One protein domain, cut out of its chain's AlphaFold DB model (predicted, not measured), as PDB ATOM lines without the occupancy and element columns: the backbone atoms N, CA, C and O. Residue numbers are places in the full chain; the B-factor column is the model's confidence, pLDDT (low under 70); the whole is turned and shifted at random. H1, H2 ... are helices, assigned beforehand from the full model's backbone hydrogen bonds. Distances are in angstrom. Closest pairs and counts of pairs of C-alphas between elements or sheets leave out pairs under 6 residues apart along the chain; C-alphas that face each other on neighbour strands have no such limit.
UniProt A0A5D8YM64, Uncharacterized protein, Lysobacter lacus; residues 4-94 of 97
ATOM      1  N   LEU A   4      -0.269 -35.430 -31.190       79.06
ATOM      2  CA  LEU A   4      -0.037 -36.750 -31.775       79.06
ATOM      3  C   LEU A   4      -0.455 -36.822 -33.251       79.06
ATOM      4  O   LEU A   4       0.338 -37.246 -34.086       79.06
ATOM      5  N   ALA A   5      -1.672 -36.386 -33.596       82.06
ATOM      6  CA  ALA A   5      -2.162 -36.446 -34.974       82.06
ATOM      7  C   ALA A   5      -1.313 -35.583 -35.917       82.06
ATOM      8  O   ALA A   5      -1.042 -35.980 -37.050       82.06
ATOM      9  N   ARG A   6      -0.851 -34.421 -35.439       88.69
ATOM     10  CA  ARG A   6       0.058 -33.555 -36.197       88.69
ATOM     11  C   ARG A   6       1.406 -34.236 -36.438       88.69
ATOM     12  O   ARG A   6       1.881 -34.219 -37.570       88.69
ATOM     13  N   ARG A   7       2.006 -34.841 -35.406       82.88
ATOM     14  CA  ARG A   7       3.293 -35.550 -35.518       82.88
ATOM     15  C   ARG A   7       3.196 -36.750 -36.451       82.88
ATOM     16  O   ARG A   7       3.983 -36.840 -37.381       82.88
ATOM     17  N   VAL A   8       2.193 -37.606 -36.260       84.81
ATOM     18  CA  VAL A   8       1.975 -38.791 -37.104       84.81
ATOM     19  C   VAL A   8       1.727 -38.388 -38.558       84.81
ATOM     20  O   VAL A   8       2.330 -38.963 -39.458       84.81
ATOM     21  N   GLY A   9       0.897 -37.366 -38.796       87.62
ATOM     22  CA  GLY A   9       0.651 -36.852 -40.144       87.62
ATOM     23  C   GLY A   9       1.916 -36.303 -40.807       87.62
ATOM     24  O   GLY A   9       2.188 -36.620 -41.963       87.62
ATOM     25  N   LEU A  10       2.723 -35.535 -40.068       89.44
ATOM     26  CA  LEU A  10       3.995 -35.013 -40.567       89.44
ATOM     27  C   LEU A  10       4.981 -36.146 -40.880       89.44
ATOM     28  O   LEU A  10       5.589 -36.146 -41.946       89.44
ATOM     29  N   THR A  11       5.105 -37.130 -39.992       86.06
ATOM     30  CA  THR A  11       5.946 -38.314 -40.200       86.06
ATOM     31  C   THR A  11       5.512 -39.091 -41.438       86.06
ATOM     32  O   THR A  11       6.359 -39.428 -42.260       86.06
ATOM     33  N   ALA A  12       4.212 -39.335 -41.611       87.38
ATOM     34  CA  ALA A  12       3.686 -40.025 -42.784       87.38
ATOM     35  C   ALA A  12       3.978 -39.249 -44.077       87.38
ATOM     36  O   ALA A  12       4.402 -39.844 -45.067       87.38
ATOM     37  N   ALA A  13       3.814 -37.923 -44.060       89.75
ATOM     38  CA  ALA A  13       4.104 -37.069 -45.209       89.75
ATOM     39  C   ALA A  13       5.598 -37.058 -45.564       89.75
ATOM     40  O   ALA A  13       5.945 -37.222 -46.732       89.75
ATOM     41  N   ILE A  14       6.482 -36.915 -44.570       90.06
ATOM     42  CA  ILE A  14       7.938 -36.964 -44.769       90.06
ATOM     43  C   ILE A  14       8.347 -38.341 -45.292       90.06
ATOM     44  O   ILE A  14       9.078 -38.431 -46.272       90.06
ATOM     45  N   PHE A  15       7.835 -39.415 -44.692       88.88
ATOM     46  CA  PHE A  15       8.115 -40.780 -45.126       88.88
ATOM     47  C   PHE A  15       7.678 -41.018 -46.577       88.88
ATOM     48  O   PHE A  15       8.452 -41.541 -47.382       88.88
ATOM     49  N   ALA A  16       6.466 -40.591 -46.942       89.00
ATOM     50  CA  ALA A  16       5.984 -40.663 -48.315       89.00
ATOM     51  C   ALA A  16       6.892 -39.854 -49.256       89.00
ATOM     52  O   ALA A  16       7.396 -40.390 -50.236       89.00
ATOM     53  N   ALA A  17       7.193 -38.596 -48.931       91.06
ATOM     54  CA  ALA A  17       8.061 -37.761 -49.758       91.06
ATOM     55  C   ALA A  17       9.455 -38.384 -49.954       91.06
ATOM     56  O   ALA A  17       9.939 -38.457 -51.082       91.06
ATOM     57  N   CYS A  18      10.075 -38.892 -48.886       89.81
ATOM     58  CA  CYS A  18      11.382 -39.542 -48.944       89.81
ATOM     59  C   CYS A  18      11.351 -40.845 -49.750       89.81
ATOM     60  O   CYS A  18      12.236 -41.054 -50.573       89.81
ATOM     61  N   THR A  19      10.346 -41.706 -49.558       88.31
ATOM     62  CA  THR A  19      10.216 -42.969 -50.315       88.31
ATOM     63  C   THR A  19      10.017 -42.716 -51.807       88.31
ATOM     64  O   THR A  19      10.673 -43.365 -52.625       88.31
ATOM     65  N   PHE A  20       9.173 -41.743 -52.169       89.94
ATOM     66  CA  PHE A  20       8.957 -41.335 -53.559       89.94
ATOM     67  C   PHE A  20      10.209 -40.703 -54.169       89.94
ATOM     68  O   PHE A  20      10.643 -41.128 -55.239       89.94
ATOM     69  N   ALA A  21      10.822 -39.730 -53.490       91.00
ATOM     70  CA  ALA A  21      12.043 -39.087 -53.968       91.00
ATOM     71  C   ALA A  21      13.176 -40.108 -54.134       91.00
ATOM     72  O   ALA A  21      13.826 -40.130 -55.176       91.00
ATOM     73  N   ALA A  22      13.368 -41.002 -53.159       88.06
ATOM     74  CA  ALA A  22      14.382 -42.045 -53.229       88.06
ATOM     75  C   ALA A  22      14.130 -43.028 -54.382       88.06
ATOM     76  O   ALA A  22      15.038 -43.385 -55.129       88.06
ATOM     77  N   SER A  23      12.879 -43.438 -54.571       89.81
ATOM     78  CA  SER A  23      12.515 -44.335 -55.665       89.81
ATOM     79  C   SER A  23      12.788 -43.701 -57.035       89.81
ATOM     80  O   SER A  23      13.391 -44.336 -57.901       89.81
ATOM     81  N   LEU A  24      12.428 -42.427 -57.215       90.19
ATOM     82  CA  LEU A  24      12.610 -41.706 -58.478       90.19
ATOM     83  C   LEU A  24      14.076 -41.366 -58.778       90.19
ATOM     84  O   LEU A  24      14.509 -41.510 -59.921       90.19
ATOM     85  N   LEU A  25      14.835 -40.921 -57.773       92.94
ATOM     86  CA  LEU A  25      16.226 -40.490 -57.940       92.94
ATOM     87  C   LEU A  25      17.167 -41.666 -58.212       92.94
ATOM     88  O   LEU A  25      18.005 -41.581 -59.105       92.94
ATOM     89  N   TRP A  26      17.013 -42.769 -57.476       90.88
ATOM     90  CA  TRP A  26      17.889 -43.938 -57.608       90.88
ATOM     91  C   TRP A  26      17.347 -45.001 -58.564       90.88
ATOM     92  O   TRP A  26      17.991 -46.028 -58.756       90.88
ATOM     93  N   ARG A  27      16.180 -44.757 -59.173       89.38
ATOM     94  CA  ARG A  27      15.503 -45.698 -60.074       89.38
ATOM     95  C   ARG A  27      15.282 -47.081 -59.451       89.38
ATOM     96  O   ARG A  27      15.388 -48.119 -60.101       89.38
ATOM     97  N   ILE A  28      14.974 -47.087 -58.157       88.62
ATOM     98  CA  ILE A  28      14.695 -48.303 -57.393       88.62
ATOM     99  C   ILE A  28      13.174 -48.448 -57.282       88.62
ATOM    100  O   ILE A  28      12.506 -47.468 -56.928       88.62
ATOM    101  N   PRO A  29      12.610 -49.647 -57.533       90.38
ATOM    102  CA  PRO A  29      11.197 -49.905 -57.300       90.38
ATOM    103  C   PRO A  29      10.771 -49.463 -55.899       90.38
ATOM    104  O   PRO A  29      11.402 -49.832 -54.905       90.38
ATOM    105  N   TYR A  30       9.687 -48.693 -55.827       88.12
ATOM    106  CA  TYR A  30       9.158 -48.109 -54.592       88.12
ATOM    107  C   TYR A  30       9.040 -49.112 -53.437       88.12
ATOM    108  O   TYR A  30       9.321 -48.792 -52.286       88.12
ATOM    109  N   ILE A  31       8.682 -50.365 -53.729       87.38
ATOM    110  CA  ILE A  31       8.574 -51.400 -52.694       87.38
ATOM    111  C   ILE A  31       9.900 -51.646 -51.958       87.38
ATOM    112  O   ILE A  31       9.901 -51.814 -50.741       87.38
ATOM    113  N   PHE A  32      11.036 -51.613 -52.657       88.62
ATOM    114  CA  PHE A  32      12.341 -51.823 -52.033       88.62
ATOM    115  C   PHE A  32      12.780 -50.608 -51.215       88.62
ATOM    116  O   PHE A  32      13.394 -50.784 -50.163       88.62
ATOM    117  N   THR A  33      12.428 -49.388 -51.637       90.00
ATOM    118  CA  THR A  33      12.723 -48.180 -50.849       90.00
ATOM    119  C   THR A  33      11.894 -48.138 -49.568       90.00
ATOM    120  O   THR A  33      12.431 -47.824 -48.504       90.00
ATOM    121  N   VAL A  34      10.619 -48.538 -49.636       87.81
ATOM    122  CA  VAL A  34       9.754 -48.710 -48.460       87.81
ATOM    123  C   VAL A  34      10.337 -49.749 -47.504       87.81
ATOM    124  O   VAL A  34      10.512 -49.442 -46.328       87.81
ATOM    125  N   ILE A  35      10.702 -50.943 -47.988       88.06
ATOM    126  CA  ILE A  35      11.297 -51.996 -47.146       88.06
ATOM    127  C   ILE A  35      12.589 -51.504 -46.480       88.06
ATOM    128  O   ILE A  35      12.751 -51.664 -45.271       88.06
ATOM    129  N   GLY A  36      13.488 -50.866 -47.237       87.94
ATOM    130  CA  GLY A  36      14.747 -50.347 -46.699       87.94
ATOM    131  C   GLY A  36      14.535 -49.320 -45.584       87.94
ATOM    132  O   GLY A  36      15.163 -49.413 -44.528       87.94
ATOM    133  N   LEU A  37      13.604 -48.381 -45.771       86.44
ATOM    134  CA  LEU A  37      13.298 -47.371 -44.755       86.44
ATOM    135  C   LEU A  37      12.581 -47.950 -43.530       86.44
ATOM    136  O   LEU A  37      12.812 -47.466 -42.424       86.44
ATOM    137  N   ILE A  38      11.773 -48.999 -43.695       86.69
ATOM    138  CA  ILE A  38      11.183 -49.735 -42.567       86.69
ATOM    139  C   ILE A  38      12.280 -50.391 -41.731       86.69
ATOM    140  O   ILE A  38      12.270 -50.258 -40.510       86.69
ATOM    141  N   VAL A  39      13.241 -51.063 -42.372       87.69
ATOM    142  CA  VAL A  39      14.356 -51.710 -41.666       87.69
ATOM    143  C   VAL A  39      15.194 -50.673 -40.917       87.69
ATOM    144  O   VAL A  39      15.441 -50.847 -39.727       87.69
ATOM    145  N   ILE A  40      15.568 -49.567 -41.568       87.00
ATOM    146  CA  ILE A  40      16.323 -48.479 -40.924       87.00
ATOM    147  C   ILE A  40      15.530 -47.879 -39.756       87.00
ATOM    148  O   ILE A  40      16.088 -47.669 -38.682       87.00
ATOM    149  N   GLY A  41      14.229 -47.635 -39.940       83.44
ATOM    150  CA  GLY A  41      13.353 -47.097 -38.902       83.44
ATOM    151  C   GLY A  41      13.196 -48.037 -37.707       83.44
ATOM    152  O   GLY A  41      13.256 -47.580 -36.570       83.44
ATOM    153  N   LEU A  42      13.054 -49.345 -37.944       83.12
ATOM    154  CA  LEU A  42      12.998 -50.357 -36.886       83.12
ATOM    155  C   LEU A  42      14.317 -50.447 -36.121       83.12
ATOM    156  O   LEU A  42      14.296 -50.470 -34.897       83.12
ATOM    157  N   VAL A  43      15.457 -50.457 -36.819       85.44
ATOM    158  CA  VAL A  43      16.776 -50.466 -36.169       85.44
ATOM    159  C   VAL A  43      16.974 -49.198 -35.343       85.44
ATOM    160  O   VAL A  43      17.339 -49.291 -34.176       85.44
ATOM    161  N   GLY A  44      16.672 -48.025 -35.906       82.12
ATOM    162  CA  GLY A  44      16.749 -46.757 -35.180       82.12
ATOM    163  C   GLY A  44      15.842 -46.740 -33.952       82.12
ATOM    164  O   GLY A  44      16.275 -46.327 -32.881       82.12
ATOM    165  N   PHE A  45      14.623 -47.271 -34.080       78.50
ATOM    166  CA  PHE A  45      13.698 -47.391 -32.960       78.50
ATOM    167  C   PHE A  45      14.220 -48.331 -31.869       78.50
ATOM    168  O   PHE A  45      14.124 -48.001 -30.693       78.50
ATOM    169  N   LEU A  46      14.787 -49.484 -32.237       80.50
ATOM    170  CA  LEU A  46      15.378 -50.424 -31.278       80.50
ATOM    171  C   LEU A  46      16.557 -49.807 -30.525       80.50
ATOM    172  O   LEU A  46      16.677 -50.031 -29.325       80.50
ATOM    173  N   VAL A  47      17.383 -49.008 -31.208       80.19
ATOM    174  CA  VAL A  47      18.471 -48.254 -30.569       80.19
ATOM    175  C   VAL A  47      17.908 -47.266 -29.548       80.19
ATOM    176  O   VAL A  47      18.366 -47.245 -28.415       80.19
ATOM    177  N   THR A  48      16.869 -46.507 -29.903       73.75
ATOM    178  CA  THR A  48      16.251 -45.547 -28.970       73.75
ATOM    179  C   THR A  48      15.421 -46.204 -27.869       73.75
ATOM    180  O   THR A  48      15.226 -45.610 -26.818       73.75
ATOM    181  N   LEU A  49      14.928 -47.429 -28.077       71.75
ATOM    182  CA  LEU A  49      14.146 -48.143 -27.069       71.75
ATOM    183  C   LEU A  49      14.996 -48.468 -25.834       71.75
ATOM    184  O   LEU A  49      14.461 -48.486 -24.729       71.75
ATOM    185  N   ASP A  50      16.303 -48.687 -26.010       70.00
ATOM    186  CA  ASP A  50      17.242 -48.874 -24.900       70.00
ATOM    187  C   ASP A  50      17.350 -47.612 -24.024       70.00
ATOM    188  O   ASP A  50      17.332 -47.698 -22.795       70.00
ATOM    189  N   ASP A  51      17.313 -46.426 -24.643       68.38
ATOM    190  CA  ASP A  51      17.336 -45.137 -23.938       68.38
ATOM    191  C   ASP A  51      16.062 -44.862 -23.111       68.38
ATOM    192  O   ASP A  51      16.097 -44.034 -22.195       68.38
ATOM    193  N   ASP A  52      14.955 -45.560 -23.395       62.16
ATOM    194  CA  ASP A  52      13.646 -45.402 -22.736       62.16
ATOM    195  C   ASP A  52      13.334 -46.479 -21.675       62.16
ATOM    196  O   ASP A  52      12.295 -46.433 -20.991       62.16
ATOM    197  N   LEU A  53      14.203 -47.484 -21.528       64.06
ATOM    198  CA  LEU A  53      14.085 -48.511 -20.492       64.06
ATOM    199  C   LEU A  53      14.401 -47.934 -19.096       64.06
ATOM    200  O   LEU A  53      15.039 -46.888 -18.970       64.06
ATOM    201  N   PRO A  54      13.928 -48.562 -17.997       54.12
ATOM    202  CA  PRO A  54      14.265 -48.109 -16.647       54.12
ATOM    203  C   PRO A  54      15.789 -48.126 -16.431       54.12
ATOM    204  O   PRO A  54      16.375 -49.196 -16.294       54.12
ATOM    205  N   GLY A  55      16.402 -46.937 -16.393       60.62
ATOM    206  CA  GLY A  55      17.858 -46.735 -16.347       60.62
ATOM    207  C   GLY A  55      18.438 -45.979 -17.552       60.62
ATOM    208  O   GLY A  55      19.616 -45.637 -17.525       60.62
ATOM    209  N   GLY A  56      17.627 -45.708 -18.578       60.44
ATOM    210  CA  GLY A  56      18.028 -45.011 -19.798       60.44
ATOM    211  C   GLY A  56      18.211 -43.493 -19.651       60.44
ATOM    212  O   GLY A  56      17.835 -42.879 -18.648       60.44
ATOM    213  N   TRP A  57      18.849 -42.894 -20.660       59.16
ATOM    214  CA  TRP A  57      19.438 -41.550 -20.600       59.16
ATOM    215  C   TRP A  57      18.433 -40.404 -20.772       59.16
ATOM    216  O   TRP A  57      18.743 -39.268 -20.403       59.16
ATOM    217  N   SER A  58      17.236 -40.657 -21.312       56.50
ATOM    218  CA  SER A  58      16.265 -39.601 -21.608       56.50
ATOM    219  C   SER A  58      14.844 -40.017 -21.225       56.50
ATOM    220  O   SER A  58      14.292 -40.939 -21.815       56.50
ATOM    221  N   PRO A  59      14.176 -39.323 -20.288       56.84
ATOM    222  CA  PRO A  59      12.775 -39.593 -20.011       56.84
ATOM    223  C   PRO A  59      11.912 -39.105 -21.180       56.84
ATOM    224  O   PRO A  59      11.753 -37.899 -21.390       56.84
ATOM    225  N   HIS A  60      11.299 -40.025 -21.928       59.22
ATOM    226  CA  HIS A  60      10.274 -39.643 -22.893       59.22
ATOM    227  C   HIS A  60       9.105 -38.919 -22.183       59.22
ATOM    228  O   HIS A  60       8.501 -39.474 -21.253       59.22
ATOM    229  N   PRO A  61       8.743 -37.688 -22.603       56.84
ATOM    230  CA  PRO A  61       7.659 -36.937 -21.981       56.84
ATOM    231  C   PRO A  61       6.329 -37.652 -22.260       56.84
ATOM    232  O   PRO A  61       5.809 -37.622 -23.374       56.84
ATOM    233  N   GLY A  62       5.803 -38.350 -21.249       61.59
ATOM    234  CA  GLY A  62       4.601 -39.192 -21.349       61.59
ATOM    235  C   GLY A  62       4.786 -40.640 -20.875       61.59
ATOM    236  O   GLY A  62       3.799 -41.372 -20.764       61.59
ATOM    237  N   GLY A  63       6.019 -41.051 -20.554       70.56
ATOM    238  CA  GLY A  63       6.338 -42.376 -20.013       70.56
ATOM    239  C   GLY A  63       6.152 -43.523 -21.016       70.56
ATOM    240  O   GLY A  63       5.793 -43.316 -22.176       70.56
ATOM    241  N   ARG A  64       6.354 -44.771 -20.561       72.69
ATOM    242  CA  ARG A  64       6.356 -45.979 -21.421       72.69
ATOM    243  C   ARG A  64       5.115 -46.118 -22.307       72.69
ATOM    244  O   ARG A  64       5.210 -46.572 -23.440       72.69
ATOM    245  N   ARG A  65       3.938 -45.713 -21.816       76.81
ATOM    246  CA  ARG A  65       2.681 -45.804 -22.578       76.81
ATOM    247  C   ARG A  65       2.707 -44.935 -23.838       76.81
ATOM    248  O   ARG A  65       2.183 -45.361 -24.862       76.81
ATOM    249  N   ALA A  66       3.314 -43.749 -23.775       75.56
ATOM    250  CA  ALA A  66       3.448 -42.880 -24.938       75.56
ATOM    251  C   ALA A  66       4.357 -43.517 -26.000       75.56
ATOM    252  O   ALA A  66       3.993 -43.513 -27.174       75.56
ATOM    253  N   VAL A  67       5.459 -44.155 -25.587       77.56
ATOM    254  CA  VAL A  67       6.392 -44.876 -26.478       77.56
ATOM    255  C   VAL A  67       5.668 -45.932 -27.309       77.56
ATOM    256  O   VAL A  67       5.777 -45.940 -28.533       77.56
ATOM    257  N   PHE A  68       4.843 -46.770 -26.673       80.50
ATOM    258  CA  PHE A  68       4.081 -47.799 -27.388       80.50
ATOM    259  C   PHE A  68       3.014 -47.222 -28.326       80.50
ATOM    260  O   PHE A  68       2.756 -47.805 -29.377       80.50
ATOM    261  N   ILE A  69       2.409 -46.078 -27.989       83.50
ATOM    262  CA  ILE A  69       1.455 -45.394 -28.879       83.50
ATOM    263  C   ILE A  69       2.176 -44.859 -30.121       83.50
ATOM    264  O   ILE A  69       1.684 -45.041 -31.235       83.50
ATOM    265  N   TYR A  70       3.346 -44.235 -29.948       79.06
ATOM    266  CA  TYR A  70       4.159 -43.774 -31.073       79.06
ATOM    267  C   TYR A  70       4.631 -44.945 -31.935       79.06
ATOM    268  O   TYR A  70       4.489 -44.884 -33.154       79.06
ATOM    269  N   LEU A  71       5.096 -46.036 -31.319       82.81
ATOM    270  CA  LEU A  71       5.473 -47.256 -32.029       82.81
ATOM    271  C   LEU A  71       4.308 -47.814 -32.851       82.81
ATOM    272  O   LEU A  71       4.464 -48.074 -34.041       82.81
ATOM    273  N   ALA A  72       3.128 -47.956 -32.243       86.19
ATOM    274  CA  ALA A  72       1.943 -48.451 -32.934       86.19
ATOM    275  C   ALA A  72       1.563 -47.553 -34.122       86.19
ATOM    276  O   ALA A  72       1.230 -48.059 -35.194       86.19
ATOM    277  N   ALA A  73       1.665 -46.229 -33.967       85.31
ATOM    278  CA  ALA A  73       1.425 -45.292 -35.057       85.31
ATOM    279  C   ALA A  73       2.460 -45.436 -36.189       85.31
ATOM    280  O   ALA A  73       2.076 -45.467 -37.356       85.31
ATOM    281  N   PHE A  74       3.749 -45.578 -35.863       82.50
ATOM    282  CA  PHE A  74       4.819 -45.802 -36.845       82.50
ATOM    283  C   PHE A  74       4.630 -47.106 -37.622       82.50
ATOM    284  O   PHE A  74       4.655 -47.104 -38.854       82.50
ATOM    285  N   VAL A  75       4.370 -48.206 -36.914       87.06
ATOM    286  CA  VAL A  75       4.055 -49.502 -37.529       87.06
ATOM    287  C   VAL A  75       2.819 -49.381 -38.422       87.06
ATOM    288  O   VAL A  75       2.812 -49.916 -39.528       87.06
ATOM    289  N   GLY A  76       1.805 -48.621 -37.996       89.69
ATOM    290  CA  GLY A  76       0.621 -48.329 -38.801       89.69
ATOM    291  C   GLY A  76       0.938 -47.602 -40.111       89.69
ATOM    292  O   GLY A  76       0.426 -47.992 -41.159       89.69
ATOM    293  N   VAL A  77       1.814 -46.592 -40.085       87.56
ATOM    294  CA  VAL A  77       2.256 -45.872 -41.297       87.56
ATOM    295  C   VAL A  77       2.986 -46.811 -42.259       87.56
ATOM    296  O   VAL A  77       2.712 -46.803 -43.459       87.56
ATOM    297  N   PHE A  78       3.874 -47.660 -41.744       87.12
ATOM    298  CA  PHE A  78       4.599 -48.633 -42.563       87.12
ATOM    299  C   PHE A  78       3.681 -49.698 -43.162       87.12
ATOM    300  O   PHE A  78       3.774 -49.990 -44.356       87.12
ATOM    301  N   ALA A  79       2.753 -50.230 -42.366       88.94
ATOM    302  CA  ALA A  79       1.749 -51.175 -42.840       88.94
ATOM    303  C   ALA A  79       0.870 -50.552 -43.934       88.94
ATOM    304  O   ALA A  79       0.614 -51.196 -44.950       88.94
ATOM    305  N   ALA A  80       0.469 -49.288 -43.773       89.88
ATOM    306  CA  ALA A  80      -0.282 -48.562 -44.790       89.88
ATOM    307  C   ALA A  80       0.526 -48.385 -46.087       89.88
ATOM    308  O   ALA A  80      -0.003 -48.628 -47.167       89.88
ATOM    309  N   ALA A  81       1.810 -48.026 -46.004       86.81
ATOM    310  CA  ALA A  81       2.667 -47.879 -47.181       86.81
ATOM    311  C   ALA A  81       2.862 -49.204 -47.940       86.81
ATOM    312  O   ALA A  81       2.772 -49.228 -49.168       86.81
ATOM    313  N   ILE A  82       3.065 -50.313 -47.218       89.12
ATOM    314  CA  ILE A  82       3.122 -51.655 -47.817       89.12
ATOM    315  C   ILE A  82       1.782 -51.999 -48.469       89.12
ATOM    316  O   ILE A  82       1.767 -52.439 -49.615       89.12
ATOM    317  N   ALA A  83       0.661 -51.774 -47.777       90.88
ATOM    318  CA  ALA A  83      -0.664 -52.042 -48.324       90.88
ATOM    319  C   ALA A  83      -0.893 -51.260 -49.625       90.88
ATOM    320  O   ALA A  83      -1.320 -51.845 -50.617       90.88
ATOM    321  N   ILE A  84      -0.533 -49.974 -49.670       89.25
ATOM    322  CA  ILE A  84      -0.609 -49.168 -50.897       89.25
ATOM    323  C   ILE A  84       0.259 -49.783 -52.002       89.25
ATOM    324  O   ILE A  84      -0.213 -49.955 -53.122       89.25
ATOM    325  N   ALA A  85       1.500 -50.167 -51.711       86.81
ATOM    326  CA  ALA A  85       2.362 -50.776 -52.721       86.81
ATOM    327  C   ALA A  85       1.820 -52.126 -53.238       86.81
ATOM    328  O   ALA A  85       1.946 -52.411 -54.424       86.81
ATOM    329  N   VAL A  86       1.192 -52.936 -52.381       88.62
ATOM    330  CA  VAL A  86       0.618 -54.244 -52.750       88.62
ATOM    331  C   VAL A  86      -0.682 -54.096 -53.546       88.62
ATOM    332  O   VAL A  86      -0.858 -54.766 -54.560       88.62
ATOM    333  N   PHE A  87      -1.592 -53.221 -53.113       92.06
ATOM    334  CA  PHE A  87      -2.892 -53.037 -53.769       92.06
ATOM    335  C   PHE A  87      -2.819 -52.163 -55.026       92.06
ATOM    336  O   PHE A  87      -3.714 -52.237 -55.867       92.06
ATOM    337  N   PHE A  88      -1.758 -51.368 -55.191       91.69
ATOM    338  CA  PHE A  88      -1.559 -50.502 -56.353       91.69
ATOM    339  C   PHE A  88      -0.232 -50.837 -57.064       91.69
ATOM    340  O   PHE A  88       0.777 -50.160 -56.850       91.69
ATOM    341  N   PRO A  89      -0.218 -51.821 -57.990       85.31
ATOM    342  CA  PRO A  89       0.994 -52.266 -58.693       85.31
ATOM    343  C   PRO A  89       1.712 -51.154 -59.471       85.31
ATOM    344  O   PRO A  89       2.929 -51.186 -59.654       85.31
ATOM    345  N   ALA A  90       0.964 -50.139 -59.918       86.50
ATOM    346  CA  ALA A  90       1.527 -48.955 -60.562       86.50
ATOM    347  C   ALA A  90       2.482 -48.184 -59.633       86.50
ATOM    348  O   ALA A  90       3.499 -47.673 -60.094       86.50
ATOM    349  N   VAL A  91       2.177 -48.140 -58.333       82.94
ATOM    350  CA  VAL A  91       3.024 -47.517 -57.307       82.94
ATOM    351  C   VAL A  91       4.211 -48.420 -56.989       82.94
ATOM    352  O   VAL A  91       5.328 -47.931 -56.879       82.94
ATOM    353  N   GLN A  92       4.004 -49.738 -56.919       85.69
ATOM    354  CA  GLN A  92       5.064 -50.714 -56.632       85.69
ATOM    355  C   GLN A  92       6.264 -50.602 -57.585       85.69
ATOM    356  O   GLN A  92       7.414 -50.678 -57.152       85.69
ATOM    357  N   ALA A  93       5.981 -50.432 -58.880       82.62
ATOM    358  CA  ALA A  93       6.981 -50.361 -59.943       82.62
ATOM    359  C   ALA A  93       7.522 -48.942 -60.189       82.62
ATOM    360  O   ALA A  93       8.359 -48.753 -61.074       82.62
ATOM    361  N   LEU A  94       7.042 -47.943 -59.444       84.75
ATOM    362  CA  LEU A  94       7.510 -46.568 -59.570       84.75
ATOM    363  C   LEU A  94       9.023 -46.514 -59.302       84.75
ATOM    364  O   LEU A  94       9.528 -47.261 -58.467       84.75
TER     365      LEU A  94
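This is residues 4 to 94 of the 97 residues of an uncharacterized protein of Lysobacter lacus (UniProt A0A5D8YM64). Two long helices, H3 and H2, lie side by side as a hairpin, and H1 crosses one side of the pair from H3's middle to H2's first residues, where short H4 also sits. The printed part has 91 residues, 74 of them in four named helices in the order H1, H2, H3, H4, with no named strand, and its class is all helix. The whole is only just loose, close to compact, with a radius of gyration of the C-alphas of 14.9 A, spanning 46 by 23 by 18 A.

H3, residues 63 to 87, is 36.6 A long; H2, residues 30 to 51, 31.9 A. H1, residues 4 to 26, is 32.3 A long, from C-alpha 4 at (-0.037, -36.750, -31.775). H4, residues 89 to 92, ends with C-alpha 92 at (5.064, -50.714, -56.632).

The hairpin H2 and H3 touch, with residues 30 to 38 and 78 to 85 alone, closest at the C-alphas of Ile 31 and Ala 85, 6.2 A, at a shallow tilt of 9 degrees, opposite ways. H1 touches H2 at a steep tilt of 47 degrees, closest at C-alphas 23 and 30, 5.2 A. H1 and H3 only just touch, with 3 pairs of C-alphas within 8 A, closest 12 and 77, 6.2 A. H4 and H3 touch only at the corner, closest C-alphas 92 and 85, 4.8 A; H1 and H4 are apart. Every O i to N i+4 pair is within hydrogen-bond range in H1, 16 of 18 in H2 and 20 of 21 in H3; H4 is too short for one.

The C-alphas farthest apart, of Gly 55 and Ala 90, are 47.2 A apart. The printed part has no cut; the link H2 to H3 is long, and residues 51 to 62 have pLDDT under 70.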